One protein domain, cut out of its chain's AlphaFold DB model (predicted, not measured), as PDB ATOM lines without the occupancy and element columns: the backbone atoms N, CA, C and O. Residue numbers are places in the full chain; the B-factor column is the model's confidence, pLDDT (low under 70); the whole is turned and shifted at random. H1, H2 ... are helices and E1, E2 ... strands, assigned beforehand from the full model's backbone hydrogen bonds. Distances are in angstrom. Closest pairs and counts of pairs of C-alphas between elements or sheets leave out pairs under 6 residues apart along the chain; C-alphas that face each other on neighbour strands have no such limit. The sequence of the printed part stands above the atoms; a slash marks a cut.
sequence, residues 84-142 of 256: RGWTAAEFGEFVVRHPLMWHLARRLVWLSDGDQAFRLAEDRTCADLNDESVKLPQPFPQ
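AT A GLANCE: This is residues 84 to 142 of the 256 residues of the protein "DUF4132 domain-containing protein" of Actinomadura sp. BRA 177 (UniProt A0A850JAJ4). With little regular structure, this is a compact body mostly of loops: helices H1 and H2 make a corner, and short strand E1 is paired with short loop stretches. The two ends of the printed part come back together, residues 85 to 86 pairing with 140 to 141, antiparallel. The 59 printed residues hold H1, H2, E1 in that order, class mixed, with 18 residues in named elements; radius of gyration of the C-alphas 10.3 A, spans 28 by 23 by 16 A.

IN THESE COORDINATES: H1, residues 88 to 96, begins at C-alpha 88 (145.237, 167.115, 196.882) and is 9.6 A long. H2 is residues 101 to 105, 6.1 A. E1, residues 117 to 120, runs 10.7 A to C-alpha 120 (157.505, 162.408, 196.936).

HOW THE PARTS SIT: H1 and H2 touch only at the corner; their closest C-alphas, of Val 96 and Trp 102, are 5.1 A apart. H1 and E1 are only just apart, closest 8.1 A. E1 pairs with no named strand; residues 110 to 111 and 126 to 127 pair with it, antiparallel. Every O i to N i+4 pair is within hydrogen-bond range in H2, 4 of 5 in H1.

THE WHOLE: The printed part has no cut. The link from H2 to E1 is long. Residues 113 to 115 and 129 to 142 have pLDDT under 70.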
ATOM      1  N   ARG A  84     141.669 154.723 201.834       73.25
ATOM      2  CA  ARG A  84     141.285 156.117 202.070       73.25
ATOM      3  C   ARG A  84     141.749 157.011 200.914       73.25
ATOM      4  O   ARG A  84     142.941 157.148 200.636       73.25
ATOM      5  N   GLY A  85     140.789 157.700 200.302       72.81
ATOM      6  CA  GLY A  85     141.044 158.775 199.348       72.81
ATOM      7  C   GLY A  85     141.555 160.049 200.012       72.81
ATOM      8  O   GLY A  85     141.140 160.384 201.124       72.81
ATOM      9  N   TRP A  86     142.424 160.777 199.312       78.81
ATOM     10  CA  TRP A  86     142.834 162.125 199.698       78.81
ATOM     11  C   TRP A  86     142.510 163.091 198.567       78.81
ATOM     12  O   TRP A  86     142.824 162.845 197.403       78.81
ATOM     13  N   THR A  87     141.930 164.240 198.898       81.75
ATOM     14  CA  THR A  87     141.990 165.371 197.968       81.75
ATOM     15  C   THR A  87     143.423 165.915 197.942       81.75
ATOM     16  O   THR A  87     144.128 165.845 198.953       81.75
ATOM     17  N   ALA A  88     143.894 166.519 196.842       76.38
ATOM     18  CA  ALA A  88     145.237 167.115 196.882       76.38
ATOM     19  C   ALA A  88     145.355 168.304 197.830       76.38
ATOM     20  O   ALA A  88     146.464 168.617 198.262       76.38
ATOM     21  N   ALA A  89     144.244 168.958 198.170       75.00
ATOM     22  CA  ALA A  89     144.242 169.981 199.204       75.00
ATOM     23  C   ALA A  89     144.648 169.370 200.554       75.00
ATOM     24  O   ALA A  89     145.616 169.829 201.163       75.00
ATOM     25  N   GLU A  90     143.987 168.284 200.962       80.62
ATOM     26  CA  GLU A  90     144.289 167.566 202.205       80.62
ATOM     27  C   GLU A  90     145.672 166.915 202.173       80.62
ATOM     28  O   GLU A  90     146.427 167.033 203.135       80.62
ATOM     29  N   PHE A  91     146.039 166.261 201.068       84.12
ATOM     30  CA  PHE A  91     147.360 165.652 200.913       84.12
ATOM     31  C   PHE A  91     148.468 166.711 200.971       84.12
ATOM     32  O   PHE A  91     149.464 166.567 201.682       84.12
ATOM     33  N   GLY A  92     148.272 167.832 200.279       82.69
ATOM     34  CA  GLY A  92     149.194 168.958 200.293       82.69
ATOM     35  C   GLY A  92     149.364 169.563 201.687       82.69
ATOM     36  O   GLY A  92     150.480 169.890 202.082       82.69
ATOM     37  N   GLU A  93     148.276 169.714 202.437       81.75
ATOM     38  CA  GLU A  93     148.287 170.326 203.767       81.75
ATOM     39  C   GLU A  93     148.818 169.388 204.854       81.75
ATOM     40  O   GLU A  93     149.751 169.746 205.575       81.75
ATOM     41  N   PHE A  94     148.258 168.184 204.954       79.56
ATOM     42  CA  PHE A  94     148.506 167.275 206.071       79.56
ATOM     43  C   PHE A  94     149.658 166.302 205.834       79.56
ATOM     44  O   PHE A  94     150.148 165.709 206.795       79.56
ATOM     45  N   VAL A  95     150.113 166.147 204.587       85.50
ATOM     46  CA  VAL A  95     151.224 165.251 204.250       85.50
ATOM     47  C   VAL A  95     152.419 166.031 203.721       85.50
ATOM     48  O   VAL A  95     153.455 166.049 204.378       85.50
ATOM     49  N   VAL A  96     152.282 166.712 202.581       88.31
ATOM     50  CA  VAL A  96     153.415 167.342 201.876       88.31
ATOM     51  C   VAL A  96     154.003 168.514 202.665       88.31
ATOM     52  O   VAL A  96     155.216 168.603 202.841       88.31
ATOM     53  N   ARG A  97     153.154 169.423 203.162       83.56
ATOM     54  CA  ARG A  97     153.590 170.590 203.952       83.56
ATOM     55  C   ARG A  97     153.788 170.277 205.430       83.56
ATOM     56  O   ARG A  97     154.320 171.114 206.159       83.56
ATOM     57  N   HIS A  98     153.368 169.100 205.886       83.12
ATOM     58  CA  HIS A  98     153.448 168.756 207.292       83.12
ATOM     59  C   HIS A  98     154.893 168.384 207.675       83.12
ATOM     60  O   HIS A  98     155.423 167.417 207.130       83.12
ATOM     61  N   PRO A  99     155.502 169.023 208.695       81.69
ATOM     62  CA  PRO A  99     156.927 168.887 209.030       81.69
ATOM     63  C   PRO A  99     157.466 167.464 209.267       81.69
ATOM     64  O   PRO A  99     158.624 167.209 208.968       81.69
ATOM     65  N   LEU A 100     156.649 166.539 209.797       82.56
ATOM     66  CA  LEU A 100     157.030 165.127 210.010       82.56
ATOM     67  C   LEU A 100     156.441 164.147 208.980       82.56
ATOM     68  O   LEU A 100     157.159 163.290 208.476       82.56
ATOM     69  N   MET A 101     155.149 164.261 208.653       84.75
ATOM     70  CA  MET A 101     154.453 163.325 207.760       84.75
ATOM     71  C   MET A 101     155.108 163.168 206.389       84.75
ATOM     72  O   MET A 101     155.126 162.054 205.870       84.75
ATOM     73  N   TRP A 102     155.695 164.225 205.819       86.56
ATOM     74  CA  TRP A 102     156.344 164.138 204.508       86.56
ATOM     75  C   TRP A 102     157.520 163.139 204.489       86.56
ATOM     76  O   TRP A 102     157.730 162.457 203.486       86.56
ATOM     77  N   HIS A 103     158.236 162.971 205.612       86.12
ATOM     78  CA  HIS A 103     159.320 161.986 205.748       86.12
ATOM     79  C   HIS A 103     158.813 160.539 205.712       86.12
ATOM     80  O   HIS A 103     159.509 159.656 205.216       86.12
ATOM     81  N   LEU A 104     157.606 160.287 206.227       85.19
ATOM     82  CA  LEU A 104     156.963 158.976 206.127       85.19
ATOM     83  C   LEU A 104     156.392 158.773 204.723       85.19
ATOM     84  O   LEU A 104     156.555 157.712 204.129       85.19
ATOM     85  N   ALA A 105     155.782 159.815 204.162       85.94
ATOM     86  CA  ALA A 105     155.145 159.770 202.857       85.94
ATOM     87  C   ALA A 105     156.115 159.583 201.686       85.94
ATOM     88  O   ALA A 105     155.746 158.922 200.717       85.94
ATOM     89  N   ARG A 106     157.357 160.087 201.771       86.62
ATOM     90  CA  ARG A 106     158.391 159.853 200.736       86.62
ATOM     91  C   ARG A 106     158.799 158.387 200.587       86.62
ATOM     92  O   ARG A 106     159.376 158.023 199.572       86.62
ATOM     93  N   ARG A 107     158.503 157.544 201.581       84.75
ATOM     94  CA  ARG A 107     158.785 156.097 201.543       84.75
ATOM     95  C   ARG A 107     157.688 155.286 200.870       84.75
ATOM     96  O   ARG A 107     157.819 154.072 200.747       84.75
ATOM     97  N   LEU A 108     156.595 155.942 200.508       85.31
ATOM     98  CA  LEU A 108     155.419 155.310 199.947       85.31
ATOM     99  C   LEU A 108     155.337 155.631 198.461       85.31
ATOM    100  O   LEU A 108     155.638 156.749 198.034       85.31
ATOM    101  N   VAL A 109     154.881 154.646 197.696       84.88
ATOM    102  CA  VAL A 109     154.356 154.873 196.353       84.88
ATOM    103  C   VAL A 109     152.879 155.209 196.502       84.88
ATOM    104  O   VAL A 109     152.133 154.511 197.186       84.88
ATOM    105  N   TRP A 110     152.475 156.302 195.882       85.00
ATOM    106  CA  TRP A 110     151.115 156.810 195.855       85.00
ATOM    107  C   TRP A 110     150.528 156.550 194.474       85.00
ATOM    108  O   TRP A 110     151.268 156.492 193.495       85.00
ATOM    109  N   LEU A 111     149.211 156.401 194.384       79.81
ATOM    110  CA  LEU A 111     148.510 156.268 193.111       79.81
ATOM    111  C   LEU A 111     147.655 157.507 192.895       79.81
ATOM    112  O   LEU A 111     147.076 158.023 193.844       79.81
ATOM    113  N   SER A 112     147.608 157.988 191.656       77.31
ATOM    114  CA  SER A 112     146.623 158.971 191.218       77.31
ATOM    115  C   SER A 112     145.382 158.288 190.609       77.31
ATOM    116  O   SER A 112     145.422 157.086 190.350       77.31
ATOM    117  N   ASP A 113     144.270 159.002 190.394       60.84
ATOM    118  CA  ASP A 113     143.116 158.459 189.663       60.84
ATOM    119  C   ASP A 113     143.537 158.137 188.220       60.84
ATOM    120  O   ASP A 113     144.171 158.957 187.550       60.84
ATOM    121  N   GLY A 114     143.266 156.904 187.778       65.00
ATOM    122  CA  GLY A 114     143.836 156.319 186.556       65.00
ATOM    123  C   GLY A 114     145.139 155.521 186.742       65.00
ATOM    124  O   GLY A 114     145.866 155.337 185.769       65.00
ATOM    125  N   ASP A 115     145.441 155.058 187.962       67.94
ATOM    126  CA  ASP A 115     146.561 154.157 188.306       67.94
ATOM    127  C   ASP A 115     147.972 154.701 188.027       67.94
ATOM    128  O   ASP A 115     148.958 153.959 188.015       67.94
ATOM    129  N   GLN A 116     148.121 156.017 187.855       77.75
ATOM    130  CA  GLN A 116     149.448 156.606 187.710       77.75
ATOM    131  C   GLN A 116     150.154 156.673 189.072       77.75
ATOM    132  O   GLN A 116     149.753 157.423 189.967       77.75
ATOM    133  N   ALA A 117     151.235 155.904 189.199       82.31
ATOM    134  CA  ALA A 117     152.080 155.852 190.382       82.31
ATOM    135  C   ALA A 117     153.031 157.052 190.489       82.31
ATOM    136  O   ALA A 117     153.631 157.473 189.498       82.31
ATOM    137  N   PHE A 118     153.208 157.568 191.706       85.44
ATOM    138  CA  PHE A 118     154.168 158.625 192.011       85.44
ATOM    139  C   PHE A 118     154.768 158.485 193.417       85.44
ATOM    140  O   PHE A 118     154.218 157.825 194.298       85.44
ATOM    141  N   ARG A 119     155.900 159.147 193.651       88.31
ATOM    142  CA  ARG A 119     156.565 159.290 194.955       88.31
ATOM    143  C   ARG A 119     156.783 160.764 195.281       88.31
ATOM    144  O   ARG A 119     156.785 161.602 194.382       88.31
ATOM    145  N   LEU A 120     157.003 161.085 196.554       87.75
ATOM    146  CA  LEU A 120     157.505 162.408 196.936       87.75
ATOM    147  C   LEU A 120     159.036 162.427 196.839       87.75
ATOM    148  O   LEU A 120     159.711 161.590 197.440       87.75
ATOM    149  N   ALA A 121     159.576 163.379 196.087       85.31
ATOM    150  CA  ALA A 121     161.002 163.660 196.013       85.31
ATOM    151  C   ALA A 121     161.485 164.456 197.242       85.31
ATOM    152  O   ALA A 121     160.699 164.877 198.096       85.31
ATOM    153  N   GLU A 122     162.800 164.655 197.360       81.12
ATOM    154  CA  GLU A 122     163.404 165.335 198.519       81.12
ATOM    155  C   GLU A 122     163.000 166.808 198.636       81.12
ATOM    156  O   GLU A 122     162.938 167.346 199.739       81.12
ATOM    157  N   ASP A 123     162.677 167.432 197.505       82.56
ATOM    158  CA  ASP A 123     162.149 168.793 197.399       82.56
ATOM    159  C   ASP A 123     160.619 168.860 197.561       82.56
ATOM    160  O   ASP A 123     160.014 169.913 197.356       82.56
ATOM    161  N   ARG A 124     159.995 167.740 197.957       83.62
ATOM    162  CA  ARG A 124     158.550 167.566 198.165       83.62
ATOM    163  C   ARG A 124     157.711 167.643 196.889       83.62
ATOM    164  O   ARG A 124     156.486 167.737 196.977       83.62
ATOM    165  N   THR A 125     158.334 167.576 195.716       85.44
ATOM    166  CA  THR A 125     157.611 167.432 194.447       85.44
ATOM    167  C   THR A 125     157.174 165.986 194.218       85.44
ATOM    168  O   THR A 125     157.696 165.057 194.835       85.44
ATOM    169  N   CYS A 126     156.183 165.784 193.349       82.94
ATOM    170  CA  CYS A 126     155.788 164.451 192.905       82.94
ATOM    171  C   CYS A 126     156.652 164.022 191.718       82.94
ATOM    172  O   CYS A 126     156.805 164.785 190.761       82.94
ATOM    173  N   ALA A 127     157.169 162.799 191.771       80.88
ATOM    174  CA  ALA A 127     157.927 162.176 190.693       80.88
ATOM    175  C   ALA A 127     157.299 160.832 190.304       80.88
ATOM    176  O   ALA A 127     156.822 160.116 191.189       80.88
ATOM    177  N   ASP A 128     157.269 160.493 189.015       75.75
ATOM    178  CA  ASP A 128     156.812 159.177 188.548       75.75
ATOM    179  C   ASP A 128     157.877 158.080 188.726       75.75
ATOM    180  O   ASP A 128     158.909 158.270 189.370       75.75
ATOM    181  N   LEU A 129     157.611 156.900 188.160       65.56
ATOM    182  CA  LEU A 129     158.508 155.742 188.187       65.56
ATOM    183  C   LEU A 129     159.846 155.970 187.457       65.56
ATOM    184  O   LEU A 129     160.769 155.182 187.656       65.56
ATOM    185  N   ASN A 130     159.958 157.017 186.631       68.19
ATOM    186  CA  ASN A 130     161.168 157.389 185.897       68.19
ATOM    187  C   ASN A 130     161.888 158.597 186.519       68.19
ATOM    188  O   ASN A 130     162.819 159.125 185.913       68.19
ATOM    189  N   ASP A 131     161.473 159.033 187.713       57.00
ATOM    190  CA  ASP A 131     161.947 160.247 188.383       57.00
ATOM    191  C   ASP A 131     161.649 161.554 187.622       57.00
ATOM    192  O   ASP A 131     162.251 162.596 187.903       57.00
ATOM    193  N   GLU A 132     160.680 161.542 186.700       64.06
ATOM    194  CA  GLU A 132     160.217 162.759 186.036       64.06
ATOM    195  C   GLU A 132     159.179 163.484 186.901       64.06
ATOM    196  O   GLU A 132     158.298 162.875 187.510       64.06
ATOM    197  N   SER A 133     159.283 164.815 186.975       61.28
ATOM    198  CA  SER A 133     158.363 165.636 187.767       61.28
ATOM    199  C   SER A 133     156.957 165.607 187.166       61.28
ATOM    200  O   SER A 133     156.751 166.011 186.021       61.28
ATOM    201  N   VAL A 134     155.970 165.184 187.960       57.44
ATOM    202  CA  VAL A 134     154.570 165.080 187.530       57.44
ATOM    203  C   VAL A 134     153.705 166.100 188.263       57.44
ATOM    204  O   VAL A 134     153.790 166.270 189.479       57.44
ATOM    205  N   LYS A 135     152.801 166.759 187.531       53.88
ATOM    206  CA  LYS A 135     151.696 167.520 188.136       53.88
ATOM    207  C   LYS A 135     150.604 166.558 188.598       53.88
ATOM    208  O   LYS A 135     150.066 165.839 187.767       53.88
ATOM    209  N   LEU A 136     150.250 166.592 189.887       49.19
ATOM    210  CA  LEU A 136     149.226 165.716 190.473       49.19
ATOM    211  C   LEU A 136     147.900 165.737 189.677       49.19
ATOM    212  O   LEU A 136     147.211 166.766 189.707       49.19
ATOM    213  N   PRO A 137     147.480 164.621 189.049       51.56
ATOM    214  CA  PRO A 137     146.113 164.458 188.554       51.56
ATOM    215  C   PRO A 137     145.132 164.464 189.735       51.56
ATOM    216  O   PRO A 137     145.496 164.058 190.836       51.56
ATOM    217  N   GLN A 138     143.923 164.996 189.549       52.94
ATOM    218  CA  GLN A 138     142.924 165.187 190.612       52.94
ATOM    219  C   GLN A 138     141.622 164.471 190.268       52.94
ATOM    220  O   GLN A 138     141.158 164.680 189.142       52.94
ATOM    221  N   PRO A 139     140.951 163.789 191.223       46.91
ATOM    222  CA  PRO A 139     141.325 163.399 192.611       46.91
ATOM    223  C   PRO A 139     142.192 162.114 192.669       46.91
ATOM    224  O   PRO A 139     142.576 161.657 191.605       46.91
ATOM    225  N   PHE A 140     142.549 161.541 193.846       48.19
ATOM    226  CA  PHE A 140     143.155 160.188 193.899       48.19
ATOM    227  C   PHE A 140     143.184 159.410 195.244       48.19
ATOM    228  O   PHE A 140     143.285 160.010 196.318       48.19
ATOM    229  N   PRO A 141     143.153 158.056 195.203       44.44
ATOM    230  CA  PRO A 141     143.282 157.183 196.374       44.44
ATOM    231  C   PRO A 141     144.736 156.890 196.799       44.44
ATOM    232  O   PRO A 141     145.609 156.648 195.972       44.44
ATOM    233  N   GLN A 142     145.008 156.848 198.112       50.78
ATOM    234  CA  GLN A 142     146.307 156.406 198.637       50.78
ATOM    235  C   GLN A 142     146.343 154.875 198.771       50.78
ATOM    236  O   GLN A 142     145.591 154.323 199.563       50.78
TER     237      GLN A 142